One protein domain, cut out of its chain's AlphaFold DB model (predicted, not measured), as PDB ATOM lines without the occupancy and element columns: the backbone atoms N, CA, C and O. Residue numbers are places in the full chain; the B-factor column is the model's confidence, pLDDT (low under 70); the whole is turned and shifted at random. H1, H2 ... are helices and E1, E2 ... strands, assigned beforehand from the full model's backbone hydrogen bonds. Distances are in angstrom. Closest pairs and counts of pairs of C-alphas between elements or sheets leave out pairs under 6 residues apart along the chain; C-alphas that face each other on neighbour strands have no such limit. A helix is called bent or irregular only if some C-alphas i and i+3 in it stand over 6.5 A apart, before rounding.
ATOM      1  N   LEU A  17      27.144  34.495  -9.734       60.06
ATOM      2  CA  LEU A  17      27.573  35.488 -10.687       60.06
ATOM      3  C   LEU A  17      27.473  35.009 -12.148       60.06
ATOM      4  O   LEU A  17      26.852  35.699 -12.948       60.06
ATOM      5  N   ALA A  18      28.014  33.854 -12.535       62.00
ATOM      6  CA  ALA A  18      27.827  33.291 -13.876       62.00
ATOM      7  C   ALA A  18      26.343  33.087 -14.223       62.00
ATOM      8  O   ALA A  18      25.932  33.379 -15.347       62.00
ATOM      9  N   ARG A  19      25.516  32.655 -13.258       64.31
ATOM     10  CA  ARG A  19      24.053  32.569 -13.432       64.31
ATOM     11  C   ARG A  19      23.415  33.946 -13.621       64.31
ATOM     12  O   ARG A  19      22.580  34.100 -14.510       64.31
ATOM     13  N   TYR A  20      23.821  34.941 -12.835       65.94
ATOM     14  CA  TYR A  20      23.356  36.322 -12.960       65.94
ATOM     15  C   TYR A  20      23.749  36.926 -14.318       65.94
ATOM     16  O   TYR A  20      22.894  37.380 -15.077       65.94
ATOM     17  N   LEU A  21      25.028  36.857 -14.693       66.31
ATOM     18  CA  LEU A  21      25.525  37.411 -15.952       66.31
ATOM     19  C   LEU A  21      24.856  36.769 -17.170       66.31
ATOM     20  O   LEU A  21      24.467  37.479 -18.099       66.31
ATOM     21  N   ALA A  22      24.656  35.448 -17.138       66.44
ATOM     22  CA  ALA A  22      23.923  34.733 -18.177       66.44
ATOM     23  C   ALA A  22      22.443  35.150 -18.233       66.44
ATOM     24  O   ALA A  22      21.911  35.361 -19.322       66.44
ATOM     25  N   ARG A  23      21.783  35.326 -17.078       66.31
ATOM     26  CA  ARG A  23      20.374  35.747 -16.989       66.31
ATOM     27  C   ARG A  23      20.131  37.131 -17.589       66.31
ATOM     28  O   ARG A  23      19.091  37.345 -18.204       66.31
ATOM     29  N   PHE A  24      21.068  38.058 -17.412       61.78
ATOM     30  CA  PHE A  24      20.912  39.444 -17.864       61.78
ATOM     31  C   PHE A  24      21.571  39.738 -19.216       61.78
ATOM     32  O   PHE A  24      21.561  40.893 -19.648       61.78
ATOM     33  N   ASN A  25      22.136  38.721 -19.883       63.56
ATOM     34  CA  ASN A  25      23.010  38.886 -21.049       63.56
ATOM     35  C   ASN A  25      24.067  39.983 -20.808       63.56
ATOM     36  O   ASN A  25      24.379  40.793 -21.683       63.56
ATOM     37  N   ALA A  26      24.547  40.069 -19.567       60.97
ATOM     38  CA  ALA A  26      25.466  41.101 -19.137       60.97
ATOM     39  C   ALA A  26      26.862  40.714 -19.628       60.97
ATOM     40  O   ALA A  26      27.523  39.849 -19.059       60.97
ATOM     41  N   THR A  27      27.301  41.348 -20.711       62.12
ATOM     42  CA  THR A  27      28.651  41.207 -21.267       62.12
ATOM     43  C   THR A  27      29.426  42.513 -21.113       62.12
ATOM     44  O   THR A  27      28.834  43.591 -21.131       62.12
ATOM     45  N   GLY A  28      30.754  42.436 -21.009       74.62
ATOM     46  CA  GLY A  28      31.624  43.618 -20.997       74.62
ATOM     47  C   GLY A  28      31.770  44.278 -19.622       74.62
ATOM     48  O   GLY A  28      31.833  43.600 -18.597       74.62
ATOM     49  N   GLU A  29      31.862  45.607 -19.601       76.75
ATOM     50  CA  GLU A  29      32.256  46.393 -18.420       76.75
ATOM     51  C   GLU A  29      31.276  46.270 -17.247       76.75
ATOM     52  O   GLU A  29      31.700  46.185 -16.096       76.75
ATOM     53  N   PHE A  30      29.971  46.163 -17.521       81.62
ATOM     54  CA  PHE A  30      28.959  45.994 -16.474       81.62
ATOM     55  C   PHE A  30      29.123  44.670 -15.718       81.62
ATOM     56  O   PHE A  30      29.057  44.633 -14.492       81.62
ATOM     57  N   ALA A  31      29.404  43.582 -16.440       80.00
ATOM     58  CA  ALA A  31      29.653  42.283 -15.832       80.00
ATOM     59  C   ALA A  31      30.875  42.324 -14.912       80.00
ATOM     60  O   ALA A  31      30.831  41.824 -13.791       80.00
ATOM     61  N   LEU A  32      31.956  42.960 -15.370       82.56
ATOM     62  CA  LEU A  32      33.174  43.131 -14.583       82.56
ATOM     63  C   LEU A  32      32.934  43.997 -13.336       82.56
ATOM     64  O   LEU A  32      33.438  43.668 -12.264       82.56
ATOM     65  N   ALA A  33      32.135  45.057 -13.449       84.19
ATOM     66  CA  ALA A  33      31.765  45.914 -12.327       84.19
ATOM     67  C   ALA A  33      30.978  45.148 -11.252       84.19
ATOM     68  O   ALA A  33      31.347  45.180 -10.080       84.19
ATOM     69  N   VAL A  34      29.956  44.383 -11.648       85.00
ATOM     70  CA  VAL A  34      29.168  43.544 -10.726       85.00
ATOM     71  C   VAL A  34      30.054  42.503 -10.032       85.00
ATOM     72  O   VAL A  34      29.945  42.304  -8.823       85.00
ATOM     73  N   ARG A  35      31.003  41.892 -10.756       83.62
ATOM     74  CA  ARG A  35      32.003  40.982 -10.167       83.62
ATOM     75  C   ARG A  35      32.822  41.636  -9.067       83.62
ATOM     76  O   ARG A  35      32.996  41.038  -8.009       83.62
ATOM     77  N   ARG A  36      33.339  42.837  -9.331       83.25
ATOM     78  CA  ARG A  36      34.144  43.596  -8.366       83.25
ATOM     79  C   ARG A  36      33.326  43.947  -7.128       83.25
ATOM     80  O   ARG A  36      33.794  43.716  -6.024       83.25
ATOM     81  N   LEU A  37      32.089  44.404  -7.315       85.12
ATOM     82  CA  LEU A  37      31.177  44.721  -6.216       85.12
ATOM     83  C   LEU A  37      30.880  43.499  -5.338       85.12
ATOM     84  O   LEU A  37      30.968  43.594  -4.117       85.12
ATOM     85  N   MET A  38      30.613  42.331  -5.926       84.69
ATOM     86  CA  MET A  38      30.406  41.108  -5.137       84.69
ATOM     87  C   MET A  38      31.660  40.647  -4.406       84.69
ATOM     88  O   MET A  38      31.575  40.246  -3.248       84.69
ATOM     89  N   ALA A  39      32.832  40.741  -5.041       82.19
ATOM     90  CA  ALA A  39      34.093  40.513  -4.341       82.19
ATOM     91  C   ALA A  39      34.268  41.498  -3.168       82.19
ATOM     92  O   ALA A  39      34.861  41.137  -2.154       82.19
ATOM     93  N   ALA A  40      33.702  42.705  -3.289       76.75
ATOM     94  CA  ALA A  40      33.657  43.730  -2.250       76.75
ATOM     95  C   ALA A  40      32.610  43.515  -1.156       76.75
ATOM     96  O   ALA A  40      32.528  44.310  -0.220       76.75
ATOM     97  N   GLY A  41      31.869  42.408  -1.206       83.44
ATOM     98  CA  GLY A  41      30.832  42.089  -0.228       83.44
ATOM     99  C   GLY A  41      29.510  42.804  -0.502       83.44
ATOM    100  O   GLY A  41      28.630  42.789   0.354       83.44
ATOM    101  N   VAL A  42      29.346  43.417  -1.675       86.44
ATOM    102  CA  VAL A  42      28.078  44.012  -2.108       86.44
ATOM    103  C   VAL A  42      27.192  42.926  -2.708       86.44
ATOM    104  O   VAL A  42      27.604  42.190  -3.603       86.44
ATOM    105  N   ALA A  43      25.952  42.859  -2.254       88.44
ATOM    106  CA  ALA A  43      24.908  41.996  -2.780       88.44
ATOM    107  C   ALA A  43      23.622  42.803  -2.988       88.44
ATOM    108  O   ALA A  43      23.454  43.882  -2.423       88.44
ATOM    109  N   VAL A  44      22.694  42.281  -3.786       89.00
ATOM    110  CA  VAL A  44      21.341  42.841  -3.896       89.00
ATOM    111  C   VAL A  44      20.331  41.797  -3.457       89.00
ATOM    112  O   VAL A  44      20.461  40.617  -3.785       89.00
ATOM    113  N   TYR A  45      19.315  42.237  -2.730       88.69
ATOM    114  CA  TYR A  45      18.254  41.377  -2.229       88.69
ATOM    115  C   TYR A  45      16.902  42.002  -2.503       88.69
ATOM    116  O   TYR A  45      16.751  43.224  -2.522       88.69
ATOM    117  N   ARG A  46      15.893  41.155  -2.682       90.44
ATOM    118  CA  ARG A  46      14.510  41.605  -2.661       90.44
ATOM    119  C   ARG A  46      14.087  41.847  -1.213       90.44
ATOM    120  O   ARG A  46      14.332  41.015  -0.343       90.44
ATOM    121  N   VAL A  47      13.404  42.960  -0.964       88.88
ATOM    122  CA  VAL A  47      12.946  43.366   0.372       88.88
ATOM    123  C   VAL A  47      12.116  42.260   1.018       88.88
ATOM    124  O   VAL A  47      12.400  41.868   2.141       88.88
ATOM    125  N   GLY A  48      11.139  41.699   0.300       89.38
ATOM    126  CA  GLY A  48      10.237  40.678   0.834       89.38
ATOM    127  C   GLY A  48      10.869  39.316   1.140       89.38
ATOM    128  O   GLY A  48      10.196  38.493   1.769       89.38
ATOM    129  N   ASP A  49      12.108  39.085   0.695       89.94
ATOM    130  CA  ASP A  49      12.875  37.869   0.991       89.94
ATOM    131  C   ASP A  49      13.639  38.001   2.321       89.94
ATOM    132  O   ASP A  49      13.934  36.994   2.962       89.94
ATOM    133  N   VAL A  50      13.926  39.237   2.754       88.19
ATOM    134  CA  VAL A  50      14.704  39.542   3.969       88.19
ATOM    135  C   VAL A  50      13.814  40.087   5.088       88.19
ATOM    136  O   VAL A  50      13.950  39.685   6.241       88.19
ATOM    137  N   TYR A  51      12.861  40.953   4.749       87.38
ATOM    138  CA  TYR A  51      12.003  41.663   5.691       87.38
ATOM    139  C   TYR A  51      10.530  41.299   5.490       87.38
ATOM    140  O   TYR A  51      10.043  41.129   4.369       87.38
ATOM    141  N   GLN A  52       9.799  41.195   6.603       87.88
ATOM    142  CA  GLN A  52       8.344  40.981   6.612       87.88
ATOM    143  C   GLN A  52       7.576  42.206   7.119       87.88
ATOM    144  O   GLN A  52       6.401  42.375   6.785       87.88
ATOM    145  N   VAL A  53       8.233  43.048   7.914       89.81
ATOM    146  CA  VAL A  53       7.668  44.244   8.538       89.81
ATOM    147  C   VAL A  53       8.586  45.445   8.309       89.81
ATOM    148  O   VAL A  53       9.772  45.253   8.040       89.81
ATOM    149  N   ASP A  54       8.020  46.646   8.375       87.62
ATOM    150  CA  ASP A  54       8.752  47.912   8.419       87.62
ATOM    151  C   ASP A  54       9.314  48.200   9.826       87.62
ATOM    152  O   ASP A  54       9.147  47.405  10.759       87.62
ATOM    153  N   ASP A  55       9.977  49.348   9.976       84.56
ATOM    154  CA  ASP A  55      10.604  49.779  11.233       84.56
ATOM    155  C   ASP A  55       9.588  50.040  12.360       84.56
ATOM    156  O   ASP A  55       9.919  49.927  13.540       84.56
ATOM    157  N   ASP A  56       8.330  50.329  12.009       90.69
ATOM    158  CA  ASP A  56       7.213  50.477  12.947       90.69
ATOM    159  C   ASP A  56       6.582  49.117  13.326       90.69
ATOM    160  O   ASP A  56       5.593  49.059  14.067       90.69
ATOM    161  N   GLY A  57       7.123  48.007  12.814       91.31
ATOM    162  CA  GLY A  57       6.618  46.653  13.027       91.31
ATOM    163  C   GLY A  57       5.342  46.335  12.242       91.31
ATOM    164  O   GLY A  57       4.665  45.346  12.543       91.31
ATOM    165  N   ARG A  58       4.978  47.148  11.246       93.50
ATOM    166  CA  ARG A  58       3.802  46.927  10.399       93.50
ATOM    167  C   ARG A  58       4.162  46.035   9.216       93.50
ATOM    168  O   ARG A  58       5.254  46.151   8.673       93.50
ATOM    169  N   PRO A  59       3.257  45.148   8.769       94.06
ATOM    170  CA  PRO A  59       3.511  44.316   7.600       94.06
ATOM    171  C   PRO A  59       3.795  45.152   6.351       94.06
ATOM    172  O   PRO A  59       3.013  46.042   6.014       94.06
ATOM    173  N   LEU A  60       4.861  44.801   5.634       90.12
ATOM    174  CA  LEU A  60       5.197  45.446   4.367       90.12
ATOM    175  C   LEU A  60       4.132  45.148   3.309       90.12
ATOM    176  O   LEU A  60       3.675  44.006   3.154       90.12
ATOM    177  N   SER A  61       3.778  46.162   2.524       94.31
ATOM    178  CA  SER A  61       2.889  45.997   1.380       94.31
ATOM    179  C   SER A  61       3.520  45.110   0.303       94.31
ATOM    180  O   SER A  61       4.737  44.941   0.215       94.31
ATOM    181  N   GLN A  62       2.685  44.552  -0.578       92.50
ATOM    182  CA  GLN A  62       3.181  43.765  -1.711       92.50
ATOM    183  C   GLN A  62       4.131  44.576  -2.605       92.50
ATOM    184  O   GLN A  62       5.093  44.014  -3.125       92.50
ATOM    185  N   ALA A  63       3.868  45.877  -2.764       91.31
ATOM    186  CA  ALA A  63       4.717  46.770  -3.542       91.31
ATOM    187  C   ALA A  63       6.104  46.898  -2.903       91.31
ATOM    188  O   ALA A  63       7.100  46.650  -3.573       91.31
ATOM    189  N   GLU A  64       6.177  47.171  -1.600       89.69
ATOM    190  CA  GLU A  64       7.450  47.284  -0.875       89.69
ATOM    191  C   GLU A  64       8.235  45.975  -0.897       89.69
ATOM    192  O   GLU A  64       9.434  45.965  -1.155       89.69
ATOM    193  N   ARG A  65       7.552  44.843  -0.705       90.25
ATOM    194  CA  ARG A  65       8.171  43.512  -0.745       90.25
ATOM    195  C   ARG A  65       8.726  43.146  -2.120       90.25
ATOM    196  O   ARG A  65       9.609  42.292  -2.191       90.25
ATOM    197  N   ALA A  66       8.212  43.740  -3.196       92.06
ATOM    198  CA  ALA A  66       8.684  43.494  -4.555       92.06
ATOM    199  C   ALA A  66       9.968  44.265  -4.901       92.06
ATOM    200  O   ALA A  66      10.648  43.880  -5.857       92.06
ATOM    201  N   GLN A  67      10.304  45.301  -4.126       92.75
ATOM    202  CA  GLN A  67      11.481  46.134  -4.351       92.75
ATOM    203  C   GLN A  67      12.783  45.399  -4.030       92.75
ATOM    204  O   GLN A  67      12.809  44.403  -3.302       92.75
ATOM    205  N   TRP A  68      13.876  45.928  -4.559       93.06
ATOM    206  CA  TRP A  68      15.239  45.456  -4.368       93.06
ATOM    207  C   TRP A  68      16.055  46.503  -3.628       93.06
ATOM    208  O   TRP A  68      15.877  47.699  -3.840       93.06
ATOM    209  N   PHE A  69      16.962  46.057  -2.774       90.50
ATOM    210  CA  PHE A  69      17.889  46.920  -2.058       90.50
ATOM    211  C   PHE A  69      19.302  46.351  -2.141       90.50
ATOM    212  O   PHE A  69      19.501  45.160  -2.402       90.50
ATOM    213  N   ILE A  70      20.280  47.225  -1.938       89.50
ATOM    214  CA  ILE A  70      21.693  46.869  -1.935       89.50
ATOM    215  C   ILE A  70      22.107  46.612  -0.489       89.50
ATOM    216  O   ILE A  70      21.820  47.408   0.396       89.50
ATOM    217  N   SER A  71      22.780  45.495  -0.255       85.94
ATOM    218  CA  SER A  71      23.362  45.119   1.025       85.94
ATOM    219  C   SER A  71      24.876  45.073   0.882       85.94
ATOM    220  O   SER A  71      25.394  44.584  -0.122       85.94
ATOM    221  N   ILE A  72      25.591  45.586   1.875       84.25
ATOM    222  CA  ILE A  72      27.051  45.634   1.882       84.25
ATOM    223  C   ILE A  72      27.515  44.893   3.131       84.25
ATOM    224  O   ILE A  72      27.233  45.293   4.252       84.25
ATOM    225  N   THR A  73      28.197  43.773   2.930       70.19
ATOM    226  CA  THR A  73      28.674  42.883   3.989       70.19
ATOM    227  C   THR A  73      30.183  43.036   4.129       70.19
ATOM    228  O   THR A  73      30.933  42.204   3.640       70.19
ATOM    229  N   ASN A  74      30.635  44.154   4.705       63.34
ATOM    230  CA  ASN A  74      32.025  44.447   5.095       63.34
ATOM    231  C   ASN A  74      32.058  45.771   5.889       63.34
ATOM    232  O   ASN A  74      31.076  46.508   5.884       63.34
ATOM    233  N   GLU A  75      33.201  46.127   6.492       54.25
ATOM    234  CA  GLU A  75      33.436  47.407   7.210       54.25
ATOM    235  C   GLU A  75      33.200  48.682   6.357       54.25
ATOM    236  O   GLU A  75      33.304  49.801   6.849       54.25
ATOM    237  N   ILE A  76      32.844  48.511   5.082       53.91
ATOM    238  CA  ILE A  76      32.504  49.558   4.115       53.91
ATOM    239  C   ILE A  76      31.082  50.117   4.334       53.91
ATOM    240  O   ILE A  76      30.765  51.184   3.812       53.91
ATOM    241  N   ASP A  77      30.238  49.446   5.129       52.81
ATOM    242  CA  ASP A  77      28.926  49.951   5.587       52.81
ATOM    243  C   ASP A  77      29.016  51.423   6.053       52.81
ATOM    244  O   ASP A  77      28.227  52.273   5.646       52.81
ATOM    245  N   GLN A  78      30.097  51.783   6.757       54.31
ATOM    246  CA  GLN A  78      30.286  53.127   7.316       54.31
ATOM    247  C   GLN A  78      30.541  54.240   6.284       54.31
ATOM    248  O   GLN A  78      30.565  55.414   6.656       54.31
ATOM    249  N   LEU A  79      30.767  53.909   5.008       57.41
ATOM    250  CA  LEU A  79      31.151  54.882   3.979       57.41
ATOM    251  C   LEU A  79      29.998  55.305   3.066       57.41
ATOM    252  O   LEU A  79      30.143  56.295   2.347       57.41
ATOM    253  N   ILE A  80      28.867  54.590   3.074       64.44
ATOM    254  CA  ILE A  80      27.759  54.864   2.153       64.44
ATOM    255  C   ILE A  80      26.474  55.101   2.944       64.44
ATOM    256  O   ILE A  80      25.841  54.141   3.376       64.44
ATOM    257  N   PRO A  81      26.066  56.371   3.112       67.12
ATOM    258  CA  PRO A  81      24.767  56.711   3.669       67.12
ATOM    259  C   PRO A  81      23.636  55.944   2.968       67.12
ATOM    260  O   PRO A  81      23.607  55.865   1.737       67.12
ATOM    261  N   GLU A  82      22.700  55.383   3.739       66.12
ATOM    262  CA  GLU A  82      21.582  54.584   3.211       66.12
ATOM    263  C   GLU A  82      20.724  55.381   2.210       66.12
ATOM    264  O   GLU A  82      20.256  54.845   1.204       66.12
ATOM    265  N   ASP A  83      20.613  56.697   2.402       69.19
ATOM    266  CA  ASP A  83      19.937  57.627   1.493       69.19
ATOM    267  C   ASP A  83      20.580  57.713   0.095       69.19
ATOM    268  O   ASP A  83      19.930  58.144  -0.862       69.19
ATOM    269  N   LEU A  84      21.827  57.259  -0.067       71.75
ATOM    270  CA  LEU A  84      22.499  57.175  -1.366       71.75
ATOM    271  C   LEU A  84      22.238  55.862  -2.113       71.75
ATOM    272  O   LEU A  84      22.576  55.784  -3.302       71.75
ATOM    273  N   LEU A  85      21.627  54.866  -1.464       79.56
ATOM    274  CA  LEU A  85      21.298  53.558  -2.033       79.56
ATOM    275  C   LEU A  85      19.775  53.372  -2.093       79.56
ATOM    276  O   LEU A  85      19.204  52.603  -1.319       79.56
ATOM    277  N   PRO A  86      19.089  54.063  -3.025       85.06
ATOM    278  CA  PRO A  86      17.647  53.939  -3.149       85.06
ATOM    279  C   PRO A  86      17.242  52.503  -3.491       85.06
ATOM    280  O   PRO A  86      17.956  51.776  -4.190       85.06
ATOM    281  N   ARG A  87      16.047  52.122  -3.033       88.69
ATOM    282  CA  ARG A  87      15.399  50.884  -3.471       88.69
ATOM    283  C   ARG A  87      15.110  50.944  -4.971       88.69
ATOM    284  O   ARG A  87      14.814  52.008  -5.511       88.69
ATOM    285  N   ALA A  88      15.168  49.788  -5.613       91.38
ATOM    286  CA  ALA A  88      14.938  49.612  -7.039       91.38
ATOM    287  C   ALA A  88      13.712  48.733  -7.296       91.38
ATOM    288  O   ALA A  88      13.399  47.840  -6.505       91.38
ATOM    289  N   ASP A  89      13.060  48.914  -8.438       92.25
ATOM    290  CA  ASP A  89      11.927  48.072  -8.832       92.25
ATOM    291  C   ASP A  89      12.398  46.745  -9.445       92.25
ATOM    292  O   ASP A  89      11.669  45.749  -9.473       92.25
ATOM    293  N   THR A  90      13.651  46.696  -9.912       90.94
ATOM    294  CA  THR A  90      14.247  45.496 -10.506       90.94
ATOM    295  C   THR A  90      15.635  45.185  -9.957       90.94
ATOM    296  O   THR A  90      16.396  46.069  -9.574       90.94
ATOM    297  N   GLU A  91      16.001  43.901 -10.001       89.19
ATOM    298  CA  GLU A  91      17.337  43.416  -9.624       89.19
ATOM    299  C   GLU A  91      18.448  44.100 -10.437       89.19
ATOM    300  O   GLU A  91      19.483  44.486  -9.900       89.19
ATOM    301  N   ARG A  92      18.217  44.297 -11.742       88.31
ATOM    302  CA  ARG A  92      19.174  44.961 -12.634       88.31
ATOM    303  C   ARG A  92      19.396  46.417 -12.244       88.31
ATOM    304  O   ARG A  92      20.535  46.866 -12.211       88.31
ATOM    305  N   GLU A  93      18.319  47.139 -11.964       89.06
ATOM    306  CA  GLU A  93      18.393  48.535 -11.541       89.06
ATOM    307  C   GLU A  93      19.142  48.669 -10.208       89.06
ATOM    308  O   GLU A  93      20.002  49.540 -10.091       89.06
ATOM    309  N   ALA A  94      18.924  47.756  -9.253       91.06
ATOM    310  CA  ALA A  94      19.697  47.718  -8.008       91.06
ATOM    311  C   ALA A  94      21.206  47.573  -8.277       91.06
ATOM    312  O   ALA A  94      22.016  48.304  -7.708       91.06
ATOM    313  N   TRP A  95      21.604  46.688  -9.196       89.94
ATOM    314  CA  TRP A  95      23.008  46.563  -9.593       89.94
ATOM    315  C   TRP A  95      23.539  47.790 -10.334       89.94
ATOM    316  O   TRP A  95      24.682  48.181 -10.118       89.94
ATOM    317  N   GLU A  96      22.743  48.427 -11.189       89.00
ATOM    318  CA  GLU A  96      23.139  49.668 -11.859       89.00
ATOM    319  C   GLU A  96      23.339  50.815 -10.856       89.00
ATOM    320  O   GLU A  96      24.286  51.590 -11.002       89.00
ATOM    321  N   ILE A  97      22.501  50.905  -9.818       89.25
ATOM    322  CA  ILE A  97      22.683  51.835  -8.695       89.25
ATOM    323  C   ILE A  97      23.978  51.503  -7.956       89.25
ATOM    324  O   ILE A  97      24.799  52.398  -7.765       89.25
ATOM    325  N   ALA A  98      24.214  50.232  -7.619       87.81
ATOM    326  CA  ALA A  98      25.440  49.804  -6.954       87.81
ATOM    327  C   ALA A  98      26.684  50.177  -7.781       87.81
ATOM    328  O   ALA A  98      27.608  50.798  -7.271       87.81
ATOM    329  N   VAL A  99      26.693  49.917  -9.088       86.69
ATOM    330  CA  VAL A  99      27.806  50.315  -9.966       86.69
ATOM    331  C   VAL A  99      28.002  51.834  -9.972       86.69
ATOM    332  O   VAL A  99      29.128  52.305  -9.854       86.69
ATOM    333  N   LYS A 100      26.930  52.622 -10.065       84.56
ATOM    334  CA  LYS A 100      27.028  54.091 -10.120       84.56
ATOM    335  C   LYS A 100      27.405  54.739  -8.788       84.56
ATOM    336  O   LYS A 100      27.977  55.822  -8.796       84.56
ATOM    337  N   LYS A 101      27.014  54.148  -7.663       83.31
ATOM    338  CA  LYS A 101      27.129  54.768  -6.334       83.31
ATOM    339  C   LYS A 101      28.272  54.202  -5.518       83.31
ATOM    340  O   LYS A 101      28.905  54.938  -4.777       83.31
ATOM    341  N   ILE A 102      28.523  52.910  -5.675       79.69
ATOM    342  CA  ILE A 102      29.483  52.166  -4.877       79.69
ATOM    343  C   ILE A 102      30.799  52.126  -5.634       79.69
ATOM    344  O   ILE A 102      31.774  52.631  -5.114       79.69
ATOM    345  N   LEU A 103      30.835  51.664  -6.890       74.50
ATOM    346  CA  LEU A 103      32.103  51.492  -7.620       74.50
ATOM    347  C   LEU A 103      32.925  52.789  -7.757       74.50
ATOM    348  O   LEU A 103      34.142  52.718  -7.741       74.50
ATOM    349  N   PHE A 104      32.289  53.961  -7.838       66.19
ATOM    350  CA  PHE A 104      32.997  55.253  -7.853       66.19
ATOM    351  C   PHE A 104      33.721  55.589  -6.539       66.19
ATOM    352  O   PHE A 104      34.591  56.453  -6.536       66.19
ATOM    353  N   LEU A 105      33.353  54.937  -5.436       64.88
ATOM    354  CA  LEU A 105      34.002  55.074  -4.132       64.88
ATOM    355  C   LEU A 105      35.162  54.085  -3.949       64.88
ATOM    356  O   LEU A 105      35.955  54.258  -3.032       64.88
ATOM    357  N   PHE A 106      35.272  53.067  -4.811       61.72
ATOM    358  CA  PHE A 106      36.384  52.117  -4.813       61.72
ATOM    359  C   PHE A 106      37.319  52.494  -5.951       61.72
ATOM    360  O   PHE A 106      37.040  52.190  -7.111       61.72
TER     361      PHE A 106
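Overview. This is residues 17 to 106 of the 122 residues of an uncharacterized protein of Robbsia andropogonis (UniProt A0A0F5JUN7). A short ribbon of two antiparallel strands, E1 and E2, runs through the middle, with H6 packed over both strands and H2 against H6 near one end. At the ribbon's other end H3 and H4 sit together, joined by a long loop, while H1 lies beyond the ribbon near H2, and H5 lies off to one side. The 90 printed residues hold six named helices and two named strands, in the order H1 H2 E1 H3 H4 E2 H5 H6, mostly helix. The whole is compact, with a radius of gyration of the C-alphas of 13.6 A, and only just flat, spanning 42 by 30 by 17 A.

Along the chain. E1 is residues 42 to 46, 13.8 A long, from C-alpha 42 at (28.078, 44.012, -2.108). E2 is residues 68 to 72, 13.4 A. H6, residues 91 to 101, measures 15.3 A and ends at C-alpha 101 (27.129, 54.768, -6.334). H2 is residues 29 to 39, 15.4 A, and H1 residues 17 to 23, 9.6 A, from C-alpha 17 at (27.573, 35.488, -10.687). H3 is residues 47 to 50, H4 62 to 66, and H5 75 to 79. H5 is irregular, but only just: C-alphas 75 and 78 are 6.53 A apart.

Arrangement. E1 and E2 are antiparallel at 151 degrees, with N 43 and O 71 at 2.8 A and N 69 and O 45 at 2.9 A, within hydrogen-bond range. The closest C-alphas of E1 and H6 are Val 44 and Ala 94, 6.6 A. H2 and H6 touch, about perpendicular at 84 degrees, closest at C-alphas Ala 33 and Val 99, 6.4 A. H3 and H4 touch, closest at C-alphas Gly 48 and Arg 65, 3.8 A. H1 and H2 are close but not clearly touching, closest at C-alphas Leu 21 and Ala 31, 6.4 A. H5 is apart from H2 and H6. Every O i to N i+4 pair is within range in H1, H2, H4 and H6; H5 has 0 of 1, with 1 of 2 O i to N i+3 pairs, and H3 is too short for an i+4 pair.

Size, cuts and confidence. The C-alphas farthest apart, Gly 28 and Asp 56, are 42.4 A apart. The printed part has no cut. The links H3 to H4 and H5 to H6 are long, 11 residues each. Residues 17 to 27, 74 to 83 and 104 to 106 have pLDDT under 70.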